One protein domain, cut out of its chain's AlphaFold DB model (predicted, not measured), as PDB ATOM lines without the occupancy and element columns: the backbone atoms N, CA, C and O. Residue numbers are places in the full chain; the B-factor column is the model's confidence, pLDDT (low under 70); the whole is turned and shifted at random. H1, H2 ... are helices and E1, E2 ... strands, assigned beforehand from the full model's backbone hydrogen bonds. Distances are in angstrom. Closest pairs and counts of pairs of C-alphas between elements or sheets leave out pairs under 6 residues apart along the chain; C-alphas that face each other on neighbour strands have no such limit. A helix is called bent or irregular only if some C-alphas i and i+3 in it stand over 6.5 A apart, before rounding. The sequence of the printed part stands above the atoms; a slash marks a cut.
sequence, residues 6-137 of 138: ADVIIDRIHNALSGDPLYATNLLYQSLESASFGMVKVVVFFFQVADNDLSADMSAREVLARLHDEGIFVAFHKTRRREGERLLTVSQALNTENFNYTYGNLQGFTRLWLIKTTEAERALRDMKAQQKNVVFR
ATOM      1  N   ALA A   6     136.243 125.611 154.727       88.50
ATOM      2  CA  ALA A   6     136.942 126.884 154.748       88.50
ATOM      3  C   ALA A   6     136.005 128.025 155.158       88.50
ATOM      4  O   ALA A   6     136.410 128.824 155.992       88.50
ATOM      5  N   ASP A   7     134.751 128.043 154.684       90.62
ATOM      6  CA  ASP A   7     133.754 129.038 155.111       90.62
ATOM      7  C   ASP A   7     133.567 129.022 156.630       90.62
ATOM      8  O   ASP A   7     133.603 130.059 157.281       90.62
ATOM      9  N   VAL A   8     133.431 127.830 157.221       88.94
ATOM     10  CA  VAL A   8     133.245 127.695 158.673       88.94
ATOM     11  C   VAL A   8     134.481 128.167 159.446       88.94
ATOM     12  O   VAL A   8     134.351 128.790 160.501       88.94
ATOM     13  N   ILE A   9     135.684 127.876 158.941       89.12
ATOM     14  CA  ILE A   9     136.940 128.320 159.563       89.12
ATOM     15  C   ILE A   9     137.069 129.845 159.475       89.12
ATOM     16  O   ILE A   9     137.406 130.477 160.473       89.12
ATOM     17  N   ILE A  10     136.780 130.427 158.312       92.12
ATOM     18  CA  ILE A  10     136.831 131.871 158.057       92.12
ATOM     19  C   ILE A  10     135.835 132.609 158.958       92.12
ATOM     20  O   ILE A  10     136.245 133.500 159.698       92.12
ATOM     21  N   ASP A  11     134.576 132.164 159.013       90.31
ATOM     22  CA  ASP A  11     133.561 132.709 159.927       90.31
ATOM     23  C   ASP A  11     134.066 132.695 161.381       90.31
ATOM     24  O   ASP A  11     133.950 133.674 162.119       90.31
ATOM     25  N   ARG A  12     134.684 131.584 161.806       87.44
ATOM     26  CA  ARG A  12     135.240 131.457 163.160       87.44
ATOM     27  C   ARG A  12     136.390 132.433 163.404       87.44
ATOM     28  O   ARG A  12     136.492 132.962 164.511       87.44
ATOM     29  N   ILE A  13     137.246 132.649 162.410       91.38
ATOM     30  CA  ILE A  13     138.364 133.592 162.479       91.38
ATOM     31  C   ILE A  13     137.848 135.022 162.620       91.38
ATOM     32  O   ILE A  13     138.289 135.718 163.534       91.38
ATOM     33  N   HIS A  14     136.893 135.448 161.793       91.75
ATOM     34  CA  HIS A  14     136.307 136.788 161.909       91.75
ATOM     35  C   HIS A  14     135.636 136.993 163.259       91.75
ATOM     36  O   HIS A  14     135.874 138.007 163.910       91.75
ATOM     37  N   ASN A  15     134.885 136.001 163.738       87.31
ATOM     38  CA  ASN A  15     134.273 136.074 165.059       87.31
ATOM     39  C   ASN A  15     135.342 136.203 166.160       87.31
ATOM     40  O   ASN A  15     135.230 137.087 167.004       87.31
ATOM     41  N   ALA A  16     136.427 135.417 166.113       86.38
ATOM     42  CA  ALA A  16     137.552 135.565 167.049       86.38
ATOM     43  C   ALA A  16     138.156 136.978 167.004       86.38
ATOM     44  O   ALA A  16     138.418 137.594 168.036       86.38
ATOM     45  N   LEU A  17     138.377 137.499 165.796       88.75
ATOM     46  CA  LEU A  17     138.959 138.817 165.571       88.75
ATOM     47  C   LEU A  17     138.001 139.960 165.902       88.75
ATOM     48  O   LEU A  17     138.472 141.048 166.200       88.75
ATOM     49  N   SER A  18     136.688 139.764 165.907       85.25
ATOM     50  CA  SER A  18     135.730 140.791 166.335       85.25
ATOM     51  C   SER A  18     135.705 140.962 167.860       85.25
ATOM     52  O   SER A  18     135.358 142.026 168.363       85.25
ATOM     53  N   GLY A  19     136.176 139.957 168.606       70.88
ATOM     54  CA  GLY A  19     136.016 139.907 170.057       70.88
ATOM     55  C   GLY A  19     134.625 139.452 170.490       70.88
ATOM     56  O   GLY A  19     134.353 139.458 171.691       70.88
ATOM     57  N   ASP A  20     133.776 139.017 169.550       66.25
ATOM     58  CA  ASP A  20     132.589 138.255 169.897       66.25
ATOM     59  C   ASP A  20     133.016 137.040 170.722       66.25
ATOM     60  O   ASP A  20     134.000 136.369 170.378       66.25
ATOM     61  N   PRO A  21     132.298 136.730 171.816       54.09
ATOM     62  CA  PRO A  21     132.566 135.556 172.615       54.09
ATOM     63  C   PRO A  21     132.233 134.326 171.772       54.09
ATOM     64  O   PRO A  21     131.154 133.740 171.854       54.09
ATOM     65  N   LEU A  22     133.196 133.896 170.957       53.91
ATOM     66  CA  LEU A  22     133.308 132.519 170.529       53.91
ATOM     67  C   LEU A  22     133.070 131.686 171.776       53.91
ATOM     68  O   LEU A  22     133.843 131.850 172.715       53.91
ATOM     69  N   TYR A  23     132.021 130.848 171.796       51.19
ATOM     70  CA  TYR A  23     131.731 129.912 172.890       51.19
ATOM     71  C   TYR A  23     133.050 129.478 173.543       51.19
ATOM     72  O   TYR A  23     133.869 128.818 172.895       51.19
ATOM     73  N   ALA A  24     133.285 130.006 174.751       45.41
ATOM     74  CA  ALA A  24     134.592 130.351 175.326       45.41
ATOM     75  C   ALA A  24     135.480 129.151 175.695       45.41
ATOM     76  O   ALA A  24     136.428 129.268 176.463       45.41
ATOM     77  N   THR A  25     135.187 127.976 175.154       52.12
ATOM     78  CA  THR A  25     135.886 126.730 175.450       52.12
ATOM     79  C   THR A  25     137.177 126.553 174.653       52.12
ATOM     80  O   THR A  25     138.053 125.820 175.108       52.12
ATOM     81  N   ASN A  26     137.338 127.236 173.510       64.44
ATOM     82  CA  ASN A  26     138.475 127.005 172.604       64.44
ATOM     83  C   ASN A  26     139.406 128.209 172.395       64.44
ATOM     84  O   ASN A  26     140.464 128.025 171.792       64.44
ATOM     85  N   LEU A  27     139.041 129.414 172.853       66.50
ATOM     86  CA  LEU A  27     139.899 130.600 172.766       66.50
ATOM     87  C   LEU A  27     140.961 130.540 173.870       66.50
ATOM     88  O   LEU A  27     140.629 130.481 175.049       66.50
ATOM     89  N   LEU A  28     142.234 130.530 173.484       75.19
ATOM     90  CA  LEU A  28     143.366 130.469 174.412       75.19
ATOM     91  C   LEU A  28     143.940 131.847 174.713       75.19
ATOM     92  O   LEU A  28     144.415 132.086 175.819       75.19
ATOM     93  N   TYR A  29     143.954 132.723 173.711       82.81
ATOM     94  CA  TYR A  29     144.622 134.011 173.803       82.81
ATOM     95  C   TYR A  29     144.025 135.007 172.813       82.81
ATOM     96  O   TYR A  29     143.701 134.642 171.682       82.81
ATOM     97  N   GLN A  30     143.922 136.262 173.238       88.31
ATOM     98  CA  GLN A  30     143.559 137.397 172.402       88.31
ATOM     99  C   GLN A  30     144.300 138.634 172.910       88.31
ATOM    100  O   GLN A  30     144.246 138.929 174.101       88.31
ATOM    101  N   SER A  31     144.981 139.350 172.016       89.25
ATOM    102  CA  SER A  31     145.753 140.546 172.367       89.25
ATOM    103  C   SER A  31     145.905 141.509 171.189       89.25
ATOM    104  O   SER A  31     145.669 141.155 170.031       89.25
ATOM    105  N   LEU A  32     146.301 142.738 171.513       93.00
ATOM    106  CA  LEU A  32     146.784 143.745 170.579       93.00
ATOM    107  C   LEU A  32     148.283 143.912 170.801       93.00
ATOM    108  O   LEU A  32     148.717 144.333 171.869       93.00
ATOM    109  N   GLU A  33     149.065 143.598 169.780       94.12
ATOM    110  CA  GLU A  33     150.517 143.545 169.851       94.12
ATOM    111  C   GLU A  33     151.136 144.634 168.980       94.12
ATOM    112  O   GLU A  33     150.689 144.886 167.859       94.12
ATOM    113  N   SER A  34     152.194 145.265 169.484       93.19
ATOM    114  CA  SER A  34     152.986 146.215 168.705       93.19
ATOM    115  C   SER A  34     154.061 145.471 167.913       93.19
ATOM    116  O   SER A  34     154.867 144.737 168.489       93.19
ATOM    117  N   ALA A  35     154.082 145.657 166.594       91.88
ATOM    118  CA  ALA A  35     155.124 145.159 165.705       91.88
ATOM    119  C   ALA A  35     155.828 146.324 164.992       91.88
ATOM    120  O   ALA A  35     155.305 147.434 164.894       91.88
ATOM    121  N   SER A  36     157.011 146.065 164.426       90.12
ATOM    122  CA  SER A  36     157.780 147.065 163.661       90.12
ATOM    123  C   SER A  36     157.031 147.628 162.444       90.12
ATOM    124  O   SER A  36     157.380 148.691 161.936       90.12
ATOM    125  N   PHE A  37     155.993 146.930 161.990       93.00
ATOM    126  CA  PHE A  37     155.133 147.302 160.870       93.00
ATOM    127  C   PHE A  37     153.728 147.755 161.303       93.00
ATOM    128  O   PHE A  37     152.825 147.847 160.476       93.00
ATOM    129  N   GLY A  38     153.538 148.067 162.588       93.38
ATOM    130  CA  GLY A  38     152.287 148.590 163.134       93.38
ATOM    131  C   GLY A  38     151.624 147.664 164.151       93.38
ATOM    132  O   GLY A  38     152.169 146.634 164.542       93.38
ATOM    133  N   MET A  39     150.434 148.067 164.600       96.00
ATOM    134  CA  MET A  39     149.638 147.282 165.540       96.00
ATOM    135  C   MET A  39     149.029 146.062 164.850       96.00
ATOM    136  O   MET A  39     148.495 146.153 163.741       96.00
ATOM    137  N   VAL A  40     149.073 144.929 165.543       96.62
ATOM    138  CA  VAL A  40     148.584 143.643 165.058       96.62
ATOM    139  C   VAL A  40     147.653 143.042 166.100       96.62
ATOM    140  O   VAL A  40     148.029 142.871 167.260       96.62
ATOM    141  N   LYS A  41     146.434 142.686 165.701       95.38
ATOM    142  CA  LYS A  41     145.546 141.888 166.548       95.38
ATOM    143  C   LYS A  41     145.942 140.425 166.441       95.38
ATOM    144  O   LYS A  41     146.125 139.925 165.338       95.38
ATOM    145  N   VAL A  42     146.065 139.742 167.575       94.38
ATOM    146  CA  VAL A  42     146.444 138.327 167.643       94.38
ATOM    147  C   VAL A  42     145.365 137.554 168.370       94.38
ATOM    148  O   VAL A  42     144.947 137.947 169.458       94.38
ATOM    149  N   VAL A  43     144.939 136.437 167.789       92.56
ATOM    150  CA  VAL A  43     144.036 135.483 168.437       92.56
ATOM    151  C   VAL A  43     144.543 134.062 168.252       92.56
ATOM    152  O   VAL A  43     145.086 133.699 167.207       92.56
ATOM    153  N   VAL A  44     144.391 133.247 169.292       91.25
ATOM    154  CA  VAL A  44     144.881 131.868 169.323       91.25
ATOM    155  C   VAL A  44     143.787 130.971 169.862       91.25
ATOM    156  O   VAL A  44     143.273 131.206 170.956       91.25
ATOM    157  N   PHE A  45     143.429 129.932 169.115       87.94
ATOM    158  CA  PHE A  45     142.356 129.022 169.505       87.94
ATOM    159  C   PHE A  45     142.509 127.637 168.879       87.94
ATOM    160  O   PHE A  45     143.186 127.463 167.868       87.94
ATOM    161  N   PHE A  46     141.863 126.636 169.476       86.50
ATOM    162  CA  PHE A  46     141.766 125.300 168.884       86.50
ATOM    163  C   PHE A  46     140.562 125.192 167.944       86.50
ATOM    164  O   PHE A  46     139.473 125.694 168.240       86.50
ATOM    165  N   PHE A  47     140.745 124.499 166.821       85.12
ATOM    166  CA  PHE A  47     139.681 124.242 165.860       85.12
ATOM    167  C   PHE A  47     139.837 122.879 165.182       85.12
ATOM    168  O   PHE A  47     140.951 122.434 164.903       85.12
ATOM    169  N   GLN A  48     138.717 122.221 164.888       82.12
ATOM    170  CA  GLN A  48     138.709 120.953 164.163       82.12
ATOM    171  C   GLN A  48     138.667 121.227 162.659       82.12
ATOM    172  O   GLN A  48     137.672 121.720 162.136       82.12
ATOM    173  N   VAL A  49     139.772 120.948 161.966       71.75
ATOM    174  CA  VAL A  49     139.935 121.331 160.553       71.75
ATOM    175  C   VAL A  49     139.451 120.217 159.619       71.75
ATOM    176  O   VAL A  49     138.750 120.494 158.644       71.75
ATOM    177  N   ALA A  50     139.776 118.953 159.905       70.81
ATOM    178  CA  ALA A  50     139.283 117.799 159.151       70.81
ATOM    179  C   ALA A  50     139.638 116.465 159.818       70.81
ATOM    180  O   ALA A  50     140.491 116.430 160.698       70.81
ATOM    181  N   ASP A  51     139.062 115.377 159.306       68.19
ATOM    182  CA  ASP A  51     139.322 114.010 159.774       68.19
ATOM    183  C   ASP A  51     140.636 113.417 159.219       68.19
ATOM    184  O   ASP A  51     141.120 112.418 159.736       68.19
ATOM    185  N   ASN A  52     141.250 114.022 158.185       78.94
ATOM    186  CA  ASN A  52     142.549 113.589 157.647       78.94
ATOM    187  C   ASN A  52     143.446 114.758 157.194       78.94
ATOM    188  O   ASN A  52     142.986 115.884 156.991       78.94
ATOM    189  N   ASP A  53     144.743 114.482 157.015       76.88
ATOM    190  CA  ASP A  53     145.755 115.520 156.764       76.88
ATOM    191  C   ASP A  53     145.610 116.205 155.394       76.88
ATOM    192  O   ASP A  53     145.710 117.429 155.318       76.88
ATOM    193  N   LEU A  54     145.301 115.459 154.325       82.06
ATOM    194  CA  LEU A  54     145.179 116.022 152.973       82.06
ATOM    195  C   LEU A  54     144.039 117.043 152.878       82.06
ATOM    196  O   LEU A  54     144.212 118.134 152.334       82.06
ATOM    197  N   SER A  55     142.868 116.703 153.420       83.06
ATOM    198  CA  SER A  55     141.722 117.616 153.418       83.06
ATOM    199  C   SER A  55     141.963 118.838 154.301       83.06
ATOM    200  O   SER A  55     141.586 119.946 153.918       83.06
ATOM    201  N   ALA A  56     142.656 118.667 155.429       84.25
ATOM    202  CA  ALA A  56     143.026 119.779 156.290       84.25
ATOM    203  C   ALA A  56     143.991 120.759 155.604       84.25
ATOM    204  O   ALA A  56     143.838 121.970 155.759       84.25
ATOM    205  N   ASP A  57     144.946 120.262 154.817       86.81
ATOM    206  CA  ASP A  57     145.897 121.114 154.099       86.81
ATOM    207  C   ASP A  57     145.244 121.856 152.925       86.81
ATOM    208  O   ASP A  57     145.561 123.023 152.688       86.81
ATOM    209  N   MET A  58     144.286 121.232 152.230       89.00
ATOM    210  CA  MET A  58     143.476 121.922 151.218       89.00
ATOM    211  C   MET A  58     142.652 123.055 151.836       89.00
ATOM    212  O   MET A  58     142.709 124.183 151.348       89.00
ATOM    213  N   SER A  59     141.954 122.789 152.948       89.06
ATOM    214  CA  SER A  59     141.201 123.828 153.663       89.06
ATOM    215  C   SER A  59     142.111 124.945 154.174       89.06
ATOM    216  O   SER A  59     141.764 126.113 154.043       89.06
ATOM    217  N   ALA A  60     143.295 124.625 154.701       89.81
ATOM    218  CA  ALA A  60     144.250 125.633 155.162       89.81
ATOM    219  C   ALA A  60     144.726 126.554 154.027       89.81
ATOM    220  O   ALA A  60     144.819 127.766 154.223       89.81
ATOM    221  N   ARG A  61     145.004 126.000 152.838       92.06
ATOM    222  CA  ARG A  61     145.386 126.791 151.656       92.06
ATOM    223  C   ARG A  61     144.254 127.698 151.186       92.06
ATOM    224  O   ARG A  61     144.511 128.858 150.891       92.06
ATOM    225  N   GLU A  62     143.026 127.188 151.146       93.00
ATOM    226  CA  GLU A  62     141.852 127.985 150.771       93.00
ATOM    227  C   GLU A  62     141.614 129.136 151.759       93.00
ATOM    228  O   GLU A  62     141.436 130.277 151.342       93.00
ATOM    229  N   VAL A  63     141.689 128.859 153.066       93.88
ATOM    230  CA  VAL A  63     141.562 129.874 154.123       93.88
ATOM    231  C   VAL A  63     142.639 130.952 153.979       93.88
ATOM    232  O   VAL A  63     142.321 132.137 153.999       93.88
ATOM    233  N   LEU A  64     143.901 130.557 153.785       94.38
ATOM    234  CA  LEU A  64     145.010 131.496 153.588       94.38
ATOM    235  C   LEU A  64     144.837 132.366 152.342       94.38
ATOM    236  O   LEU A  64     145.153 133.550 152.393       94.38
ATOM    237  N   ALA A  65     144.363 131.789 151.237       93.94
ATOM    238  CA  ALA A  65     144.144 132.528 149.998       93.94
ATOM    239  C   ALA A  65     143.029 133.569 150.152       93.94
ATOM    240  O   ALA A  65     143.170 134.688 149.675       93.94
ATOM    241  N   ARG A  66     141.941 133.217 150.843       94.94
ATOM    242  CA  ARG A  66     140.781 134.102 151.015       94.94
ATOM    243  C   ARG A  66     141.025 135.235 152.007       94.94
ATOM    244  O   ARG A  66     140.519 136.324 151.798       94.94
ATOM    245  N   LEU A  67     141.818 134.987 153.047       95.69
ATOM    246  CA  LEU A  67     142.125 135.974 154.089       95.69
ATOM    247  C   LEU A  67     143.303 136.900 153.738       95.69
ATOM    248  O   LEU A  67     143.545 137.882 154.443       95.69
ATOM    249  N   HIS A  68     144.034 136.598 152.661       92.69
ATOM    250  CA  HIS A  68     145.214 137.350 152.240       92.69
ATOM    251  C   HIS A  68     144.909 138.841 152.038       92.69
ATOM    252  O   HIS A  68     145.595 139.700 152.597       92.69
ATOM    253  N   ASP A  69     143.852 139.140 151.284       89.25
ATOM    254  CA  ASP A  69     143.489 140.511 150.904       89.25
ATOM    255  C   ASP A  69     142.912 141.315 152.077       89.25
ATOM    256  O   ASP A  69     142.889 142.542 152.053       89.25
ATOM    257  N   GLU A  70     142.523 140.629 153.151       93.38
ATOM    258  CA  GLU A  70     142.052 141.234 154.397       93.38
ATOM    259  C   GLU A  70     143.196 141.571 155.367       93.38
ATOM    260  O   GLU A  70     142.959 142.051 156.478       93.38
ATOM    261  N   GLY A  71     144.450 141.298 154.984       94.06
ATOM    262  CA  GLY A  71     145.605 141.493 155.859       94.06
ATOM    263  C   GLY A  71     145.575 140.575 157.081       94.06
ATOM    264  O   GLY A  71     146.036 140.960 158.161       94.06
ATOM    265  N   ILE A  72     145.010 139.374 156.920       97.06
ATOM    266  CA  ILE A  72     144.905 138.352 157.958       97.06
ATOM    267  C   ILE A  72     145.779 137.161 157.570       97.06
ATOM    268  O   ILE A  72     145.615 136.571 156.506       97.06
ATOM    269  N   PHE A  73     146.677 136.753 158.467       97.31
ATOM    270  CA  PHE A  73     147.467 135.534 158.300       97.31
ATOM    271  C   PHE A  73     147.083 134.488 159.345       97.31
ATOM    272  O   PHE A  73     146.901 134.797 160.524       97.31
ATOM    273  N   VAL A  74     147.024 133.221 158.924       95.06
ATOM    274  CA  VAL A  74     146.665 132.085 159.783       95.06
ATOM    275  C   VAL A  74     147.761 131.027 159.754       95.06
ATOM    276  O   VAL A  74     148.081 130.458 158.713       95.06
ATOM    277  N   ALA A  75     148.318 130.705 160.915       94.56
ATOM    278  CA  ALA A  75     149.217 129.575 161.080       94.56
ATOM    279  C   ALA A  75     148.470 128.393 161.713       94.56
ATOM    280  O   ALA A  75     147.849 128.528 162.767       94.56
ATOM    281  N   PHE A  76     148.556 127.226 161.071       91.56
ATOM    282  CA  PHE A  76     147.925 125.988 161.524       91.56
ATOM    283  C   PHE A  76     148.968 125.052 162.131       91.56
ATOM    284  O   PHE A  76     149.984 124.761 161.500       91.56
ATOM    285  N   HIS A  77     148.693 124.517 163.317       89.44
ATOM    286  CA  HIS A  77     149.562 123.548 163.976       89.44
ATOM    287  C   HIS A  77     148.782 122.318 164.430       89.44
ATOM    288  O   HIS A  77     147.838 122.419 165.211       89.44
ATOM    289  N   LYS A  78     149.183 121.140 163.944       86.25
ATOM    290  CA  LYS A  78     148.584 119.860 164.337       86.25
ATOM    291  C   LYS A  78     148.895 119.577 165.803       86.25
ATOM    292  O   LYS A  78     150.059 119.511 166.191       86.25
ATOM    293  N   THR A  79     147.857 119.402 166.616       78.19
ATOM    294  CA  THR A  79     148.031 119.102 168.039       78.19
ATOM    295  C   THR A  79     148.102 117.591 168.249       78.19
ATOM    296  O   THR A  79     147.628 116.803 167.436       78.19
ATOM    297  N   ARG A  80     148.691 117.163 169.372       73.69
ATOM    298  CA  ARG A  80     148.660 115.755 169.812       73.69
ATOM    299  C   ARG A  80     147.427 115.404 170.658       73.69
ATOM    300  O   ARG A  80     147.382 114.312 171.206       73.69
ATOM    301  N   ARG A  81     146.492 116.341 170.873       68.19
ATOM    302  CA  ARG A  81     145.392 116.158 171.841       68.19
ATOM    303  C   ARG A  81     144.273 115.298 171.275       68.19
ATOM    304  O   ARG A  81     143.780 114.415 171.968       68.19
ATOM    305  N   ARG A  82     143.855 115.602 170.047       74.31
ATOM    306  CA  ARG A  82     142.745 114.957 169.349       74.31
ATOM    307  C   ARG A  82     143.048 114.916 167.862       74.31
ATOM    308  O   ARG A  82     143.637 115.851 167.321       74.31
ATOM    309  N   GLU A  83     142.646 113.832 167.215       75.56
ATOM    310  CA  GLU A  83     142.737 113.716 165.765       75.56
ATOM    311  C   GLU A  83     141.903 114.821 165.099       75.56
ATOM    312  O   GLU A  83     140.817 115.162 165.563       75.56
ATOM    313  N   GLY A  84     142.462 115.454 164.068       77.75
ATOM    314  CA  GLY A  84     141.808 116.549 163.346       77.75
ATOM    315  C   GLY A  84     141.782 117.919 164.040       77.75
ATOM    316  O   GLY A  84     141.448 118.917 163.394       77.75
ATOM    317  N   GLU A  85     142.175 118.015 165.315       84.88
ATOM    318  CA  GLU A  85     142.288 119.290 166.030       84.88
ATOM    319  C   GLU A  85     143.604 120.002 165.679       84.88
ATOM    320  O   GLU A  85     144.704 119.445 165.778       84.88
ATOM    321  N   ARG A  86     143.500 121.275 165.288       87.50
ATOM    322  CA  ARG A  86     144.641 122.155 165.046       87.50
ATOM    323  C   ARG A  86     144.573 123.370 165.968       87.50
ATOM    324  O   ARG A  86     143.503 123.914 166.232       87.50
ATOM    325  N   LEU A  87     145.732 123.787 166.463       89.00
ATOM    326  CA  LEU A  87     145.923 125.102 167.055       89.00
ATOM    327  C   LEU A  87     146.045 126.105 165.909       89.00
ATOM    328  O   LEU A  87     146.875 125.923 165.015       89.00
ATOM    329  N   LEU A  88     145.205 127.128 165.931       91.94
ATOM    330  CA  LEU A  88     145.239 128.232 164.987       91.94
ATOM    331  C   LEU A  88     145.814 129.445 165.707       91.94
ATOM    332  O   LEU A  88     145.303 129.854 166.749       91.94
ATOM    333  N   THR A  89     146.866 130.017 165.133       94.44
ATOM    334  CA  THR A  89     147.367 131.345 165.488       94.44
ATOM    335  C   THR A  89     147.017 132.271 164.343       94.44
ATOM    336  O   THR A  89     147.479 132.072 163.222       94.44
ATOM    337  N   VAL A  90     146.193 133.267 164.623       95.25
ATOM    338  CA  VAL A  90     145.738 134.240 163.638       95.25
ATOM    339  C   VAL A  90     146.291 135.594 164.017       95.25
ATOM    340  O   VAL A  90     146.273 135.968 165.193       95.25
ATOM    341  N   SER A  91     146.751 136.337 163.021       96.62
ATOM    342  CA  SER A  91     147.079 137.738 163.199       96.62
ATOM    343  C   SER A  91     146.454 138.601 162.107       96.62
ATOM    344  O   SER A  91     146.341 138.172 160.961       96.62
ATOM    345  N   GLN A  92     146.026 139.801 162.484       97.06
ATOM    346  CA  GLN A  92     145.439 140.796 161.593       97.06
ATOM    347  C   GLN A  92     146.205 142.106 161.738       97.06
ATOM    348  O   GLN A  92     146.280 142.662 162.839       97.06
ATOM    349  N   ALA A  93     146.765 142.606 160.640       95.56
ATOM    350  CA  ALA A  93     147.351 143.940 160.623       95.56
ATOM    351  C   ALA A  93     146.240 144.995 160.709       95.56
ATOM    352  O   ALA A  93     145.295 144.966 159.927       95.56
ATOM    353  N   LEU A  94     146.353 145.936 161.649       94.31
ATOM    354  CA  LEU A  94     145.355 147.004 161.813       94.31
ATOM    355  C   LEU A  94     145.610 148.214 160.909       94.31
ATOM    356  O   LEU A  94     144.760 149.091 160.801       94.31
ATOM    357  N   ASN A  95     146.785 148.273 160.281       91.31
ATOM    358  CA  ASN A  95     147.132 149.289 159.300       91.31
ATOM    359  C   ASN A  95     147.957 148.648 158.176       91.31
ATOM    360  O   ASN A  95     149.174 148.502 158.295       91.31
ATOM    361  N   THR A  96     147.278 148.254 157.100       88.56
ATOM    362  CA  THR A  96     147.895 147.675 155.899       88.56
ATOM    363  C   THR A  96     148.513 148.729 154.975       88.56
ATOM    364  O   THR A  96     149.290 148.374 154.096       88.56
ATOM    365  N   GLU A  97     148.230 150.016 155.194       89.00
ATOM    366  CA  GLU A  97     148.814 151.143 154.449       89.00
ATOM    367  C   GLU A  97     150.173 151.587 155.012       89.00
ATOM    368  O   GLU A  97     150.847 152.448 154.445       89.00
ATOM    369  N   ASN A  98     150.610 151.009 156.135       90.12
ATOM    370  CA  ASN A  98     151.932 151.270 156.685       90.12
ATOM    371  C   ASN A  98     153.014 150.862 155.672       90.12
ATOM    372  O   ASN A  98     153.052 149.723 155.221       90.12
ATOM    373  N   PHE A  99     153.952 151.760 155.368       91.00
ATOM    374  CA  PHE A  99     155.037 151.498 154.416       91.00
ATOM    375  C   PHE A  99     155.933 150.303 154.794       91.00
ATOM    376  O   PHE A  99     156.550 149.692 153.926       91.00
ATOM    377  N   ASN A 100     156.013 149.965 156.085       91.88
ATOM    378  CA  ASN A 100     156.751 148.802 156.587       91.88
ATOM    379  C   ASN A 100     155.920 147.512 156.572       91.88
ATOM    380  O   ASN A 100     156.451 146.428 156.843       91.88
ATOM    381  N   TYR A 101     154.615 147.604 156.314       94.69
ATOM    382  CA  TYR A 101     153.757 146.437 156.236       94.69
ATOM    383  C   TYR A 101     154.020 145.670 154.944       94.69
ATOM    384  O   TYR A 101     153.995 146.199 153.837       94.69
ATOM    385  N   THR A 102     154.240 144.372 155.110       95.00
ATOM    386  CA  THR A 102     154.165 143.397 154.030       95.00
ATOM    387  C   THR A 102     153.455 142.166 154.570       95.00
ATOM    388  O   THR A 102     153.573 141.839 155.757       95.00
ATOM    389  N   TYR A 103     152.765 141.430 153.701       94.38
ATOM    390  CA  TYR A 103     152.150 140.164 154.101       94.38
ATOM    391  C   TYR A 103     153.197 139.154 154.614       94.38
ATOM    392  O   TYR A 103     152.940 138.390 155.543       94.38
ATOM    393  N   GLY A 104     154.429 139.213 154.088       95.44
ATOM    394  CA  GLY A 104     155.563 138.426 154.581       95.44
ATOM    395  C   GLY A 104     155.955 138.754 156.029       95.44
ATOM    396  O   GLY A 104     156.221 137.841 156.813       95.44
ATOM    397  N   ASN A 105     155.925 140.033 156.419       95.50
ATOM    398  CA  ASN A 105     156.174 140.448 157.804       95.50
ATOM    399  C   ASN A 105     155.086 139.921 158.750       95.50
ATOM    400  O   ASN A 105     155.403 139.382 159.813       95.50
ATOM    401  N   LEU A 106     153.817 139.996 158.337       96.44
ATOM    402  CA  LEU A 106     152.691 139.440 159.092       96.44
ATOM    403  C   LEU A 106     152.800 137.914 159.241       96.44
ATOM    404  O   LEU A 106     152.609 137.368 160.331       96.44
ATOM    405  N   GLN A 107     153.185 137.217 158.172       96.12
ATOM    406  CA  GLN A 107     153.452 135.781 158.196       96.12
ATOM    407  C   GLN A 107     154.573 135.425 159.183       96.12
ATOM    408  O   GLN A 107     154.414 134.505 159.992       96.12
ATOM    409  N   GLY A 108     155.700 136.144 159.141       95.56
ATOM    410  CA  GLY A 108     156.818 135.948 160.068       95.56
ATOM    411  C   GLY A 108     156.400 136.170 161.521       95.56
ATOM    412  O   GLY A 108     156.636 135.317 162.378       95.56
ATOM    413  N   PHE A 109     155.684 137.265 161.776       96.00
ATOM    414  CA  PHE A 109     155.134 137.600 163.085       96.00
ATOM    415  C   PHE A 109     154.189 136.512 163.621       96.00
ATOM    416  O   PHE A 109     154.344 136.054 164.755       96.00
ATOM    417  N   THR A 110     153.261 136.025 162.792       96.19
ATOM    418  CA  THR A 110     152.313 134.968 163.188       96.19
ATOM    419  C   THR A 110     153.025 133.663 163.525       96.19
ATOM    420  O   THR A 110     152.671 132.991 164.491       96.19
ATOM    421  N   ARG A 111     154.058 133.293 162.755       94.38
ATOM    422  CA  ARG A 111     154.841 132.073 163.010       94.38
ATOM    423  C   ARG A 111     155.603 132.143 164.332       94.38
ATOM    424  O   ARG A 111     155.640 131.148 165.048       94.38
ATOM    425  N   LEU A 112     156.157 133.304 164.683       94.00
ATOM    426  CA  LEU A 112     156.791 133.507 165.989       94.00
ATOM    427  C   LEU A 112     155.782 133.350 167.133       94.00
ATOM    428  O   LEU A 112     156.084 132.708 168.139       94.00
ATOM    429  N   TRP A 113     154.569 133.877 166.966       93.44
ATOM    430  CA  TRP A 113     153.481 133.679 167.925       93.44
ATOM    431  C   TRP A 113     153.061 132.218 168.058       93.44
ATOM    432  O   TRP A 113     152.832 131.741 169.171       93.44
ATOM    433  N   LEU A 114     153.008 131.484 166.949       92.25
ATOM    434  CA  LEU A 114     152.720 130.056 166.984       92.25
ATOM    435  C   LEU A 114     153.785 129.296 167.790       92.25
ATOM    436  O   LEU A 114     153.439 128.492 168.648       92.25
ATOM    437  N   ILE A 115     155.073 129.584 167.576       90.00
ATOM    438  CA  ILE A 115     156.163 128.950 168.338       90.00
ATOM    439  C   ILE A 115     155.983 129.224 169.836       90.00
ATOM    440  O   ILE A 115     155.826 128.279 170.608       90.00
ATOM    441  N   LYS A 116     155.870 130.499 170.228       88.31
ATOM    442  CA  LYS A 116     155.676 130.898 171.634       88.31
ATOM    443  C   LYS A 116     154.476 130.206 172.281       88.31
ATOM    444  O   LYS A 116     154.561 129.729 173.409       88.31
ATOM    445  N   THR A 117     153.352 130.138 171.570       85.81
ATOM    446  CA  THR A 117     152.120 129.536 172.100       85.81
ATOM    447  C   THR A 117     152.227 128.021 172.219       85.81
ATOM    448  O   THR A 117     151.802 127.468 173.231       85.81
ATOM    449  N   THR A 118     152.845 127.339 171.251       84.75
ATOM    450  CA  THR A 118     153.088 125.888 171.334       84.75
ATOM    451  C   THR A 118     154.071 125.516 172.444       84.75
ATOM    452  O   THR A 118     153.854 124.527 173.144       84.75
ATOM    453  N   GLU A 119     155.115 126.316 172.665       84.62
ATOM    454  CA  GLU A 119     156.069 126.117 173.761       84.62
ATOM    455  C   GLU A 119     155.414 126.328 175.127       84.62
ATOM    456  O   GLU A 119     155.557 125.484 176.013       84.62
ATOM    457  N   ALA A 120     154.629 127.399 175.283       78.25
ATOM    458  CA  ALA A 120     153.866 127.655 176.503       78.25
ATOM    459  C   ALA A 120     152.863 126.528 176.799       78.25
ATOM    460  O   ALA A 120     152.705 126.093 177.940       78.25
ATOM    461  N   GLU A 121     152.209 126.009 175.759       76.38
ATOM    462  CA  GLU A 121     151.266 124.900 175.874       76.38
ATOM    463  C   GLU A 121     151.962 123.603 176.309       76.38
ATOM    464  O   GLU A 121     151.460 122.904 177.195       76.38
ATOM    465  N   ARG A 122     153.143 123.317 175.752       79.94
ATOM    466  CA  ARG A 122     153.983 122.191 176.169       79.94
ATOM    467  C   ARG A 122     154.425 122.330 177.627       79.94
ATOM    468  O   ARG A 122     154.231 121.394 178.397       79.94
ATOM    469  N   ALA A 123     154.937 123.496 178.019       76.69
ATOM    470  CA  ALA A 123     155.365 123.755 179.392       76.69
ATOM    471  C   ALA A 123     154.216 123.550 180.397       76.69
ATOM    472  O   ALA A 123     154.390 122.888 181.420       76.69
ATOM    473  N   LEU A 124     153.008 124.027 180.073       76.25
ATOM    474  CA  LEU A 124     151.823 123.832 180.911       76.25
ATOM    475  C   LEU A 124     151.437 122.350 181.051       76.25
ATOM    476  O   LEU A 124     150.994 121.926 182.124       76.25
ATOM    477  N   ARG A 125     151.583 121.547 179.988       76.88
ATOM    478  CA  ARG A 125     151.361 120.093 180.063       76.88
ATOM    479  C   ARG A 125     152.375 119.417 180.971       76.88
ATOM    480  O   ARG A 125     151.970 118.616 181.813       76.88
ATOM    481  N   ASP A 126     153.650 119.754 180.817       79.88
ATOM    482  CA  ASP A 126     154.735 119.154 181.591       79.88
ATOM    483  C   ASP A 126     154.575 119.477 183.087       79.88
ATOM    484  O   ASP A 126     154.639 118.575 183.923       79.88
ATOM    485  N   MET A 127     154.215 120.721 183.429       75.50
ATOM    486  CA  MET A 127     153.879 121.113 184.806       75.50
ATOM    487  C   MET A 127     152.695 120.316 185.376       75.50
ATOM    488  O   MET A 127     152.764 119.814 186.499       75.50
ATOM    489  N   LYS A 128     151.604 120.153 184.613       78.81
ATOM    490  CA  LYS A 128     150.433 119.370 185.055       78.81
ATOM    491  C   LYS A 128     150.762 117.887 185.245       78.81
ATOM    492  O   LYS A 128     150.231 117.258 186.159       78.81
ATOM    493  N   ALA A 129     151.618 117.321 184.395       77.50
ATOM    494  CA  ALA A 129     152.076 115.940 184.527       77.50
ATOM    495  C   ALA A 129     152.929 115.750 185.793       77.50
ATOM    496  O   ALA A 129     152.722 114.791 186.537       77.50
ATOM    497  N   GLN A 130     153.825 116.698 186.084       75.19
ATOM    498  CA  GLN A 130     154.618 116.700 187.315       75.19
ATOM    499  C   GLN A 130     153.735 116.805 188.564       75.19
ATOM    500  O   GLN A 130     153.904 116.012 189.486       75.19
ATOM    501  N   GLN A 131     152.743 117.702 188.580       70.38
ATOM    502  CA  GLN A 131     151.807 117.837 189.705       70.38
ATOM    503  C   GLN A 131     151.007 116.557 189.968       70.38
ATOM    504  O   GLN A 131     150.872 116.148 191.118       70.38
ATOM    505  N   LYS A 132     150.520 115.874 188.921       66.06
ATOM    506  CA  LYS A 132     149.832 114.582 189.089       66.06
ATOM    507  C   LYS A 132     150.742 113.530 189.724       66.06
ATOM    508  O   LYS A 132     150.311 112.842 190.640       66.06
ATOM    509  N   ASN A 133     151.999 113.443 189.296       61.53
ATOM    510  CA  ASN A 133     152.949 112.467 189.837       61.53
ATOM    511  C   ASN A 133     153.327 112.725 191.306       61.53
ATOM    512  O   ASN A 133     153.683 111.781 192.008       61.53
ATOM    513  N   VAL A 134     153.238 113.972 191.779       58.75
ATOM    514  CA  VAL A 134     153.446 114.316 193.196       58.75
ATOM    515  C   VAL A 134     152.261 113.866 194.058       58.75
ATOM    516  O   VAL A 134     152.470 113.352 195.149       58.75
ATOM    517  N   VAL A 135     151.025 113.972 193.555       56.97
ATOM    518  CA  VAL A 135     149.812 113.562 194.293       56.97
ATOM    519  C   VAL A 135     149.717 112.039 194.478       56.97
ATOM    520  O   VAL A 135     149.175 111.588 195.477       56.97
ATOM    521  N   PHE A 136     150.280 111.235 193.570       53.12
ATOM    522  CA  PHE A 136     150.281 109.764 193.678       53.12
ATOM    523  C   PHE A 136     151.429 109.177 194.522       53.12
ATOM    524  O   PHE A 136     151.539 107.957 194.625       53.12
ATOM    525  N   ARG A 137     152.311 110.009 195.093       49.62
ATOM    526  CA  ARG A 137     153.448 109.563 195.925       49.62
ATOM    527  C   ARG A 137     153.231 109.724 197.437       49.62
ATOM    528  O   ARG A 137     154.196 109.578 198.185       49.62
TER     529      ARG A 137
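Overview. This is residues 6 to 137 of the 138 residues of an uncharacterized protein of Franconibacter pulveris (UniProt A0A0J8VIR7). A twisted sheet of four strands is the middle layer, with the long helix H3 over one face and H1 and H2 over the other. The far part of H3, residues 122 to 135, sticks out together with residues 136 and 137 as an arm that makes the length of the whole. The printed part has 132 residues, with three named helices and four named strands along it as H1, E1, E2, H2, E3, E4, H3. The sheet's order is E1, E2, E4, E3, antiparallel throughout, and the class is mixed, helices and strands. The whole is compact, with a radius of gyration of the C-alphas of 16.1 A, yet elongated, spanning 59 by 33 by 26 A.

Along the chain. H1 holds residues 6 to 18 and begins at C-alpha 6 at (136.942, 126.884, 154.748). E1, residues 27 to 35, bends by 54 degrees at residue 32. E2, residues 38 to 48, is 30.8 A long from first to last C-alpha. H2, residues 53 to 70, is 26.1 A long and only just irregular: C-alphas 66 and 69 are 7.0 A apart. E3 holds residues 72 to 78, and E4, residues 85 to 93, is 25.7 A long. H3, residues 103 to 135, is 48.3 A long and ends at C-alpha 135 at (149.812, 113.562, 194.293).

Arrangement. E1 and E2 form a hairpin, with N 31 and O 42 within hydrogen-bond range at 2.9 A. E2 and E4 are inner strands, with N 43 and O 90 3.0 A apart. E4 and E3 form a hairpin, with N 75 and O 89 2.8 A apart. E2, H2 and E3 make a split strand-helix-strand unit, two strands running the same way with E4 between them, and its crossover is right-handed. H1 is on the sheet at a height of 8.5 A, slantwise to the strands, at 54 degrees to E4 on the local plane. H2 is on the sheet at a height of 9.3 A and runs along the strands; its closest C-alphas to E3 are Leu 64 and Val 74, 6.4 A apart. H1, with residues 6 to 10 alone, touches H2, the closest C-alphas being Ala 6 and Ser 59 at 5.4 A. H3 is on the sheet, on the opposite face from H1; the closest C-alphas of H3 and E4 are Leu 114 and Thr 89, 5.7 A apart. H1 and H3 are apart. Every O i to N i+4 pair is within hydrogen-bond range in H1 and H3, and 12 of 14 are in H2.

Size, cuts and confidence. The two C-alphas farthest apart are those of Phe 99 and Arg 137, at 59.0 A. Residues 122 to 137 stand free; the body without them spans 41 by 27 by 26 A. The printed part has no cut and no long link. Mean pLDDT of the printed part is 84.6, with residues 20 to 27, 51, 81 and 132 to 137 under 70.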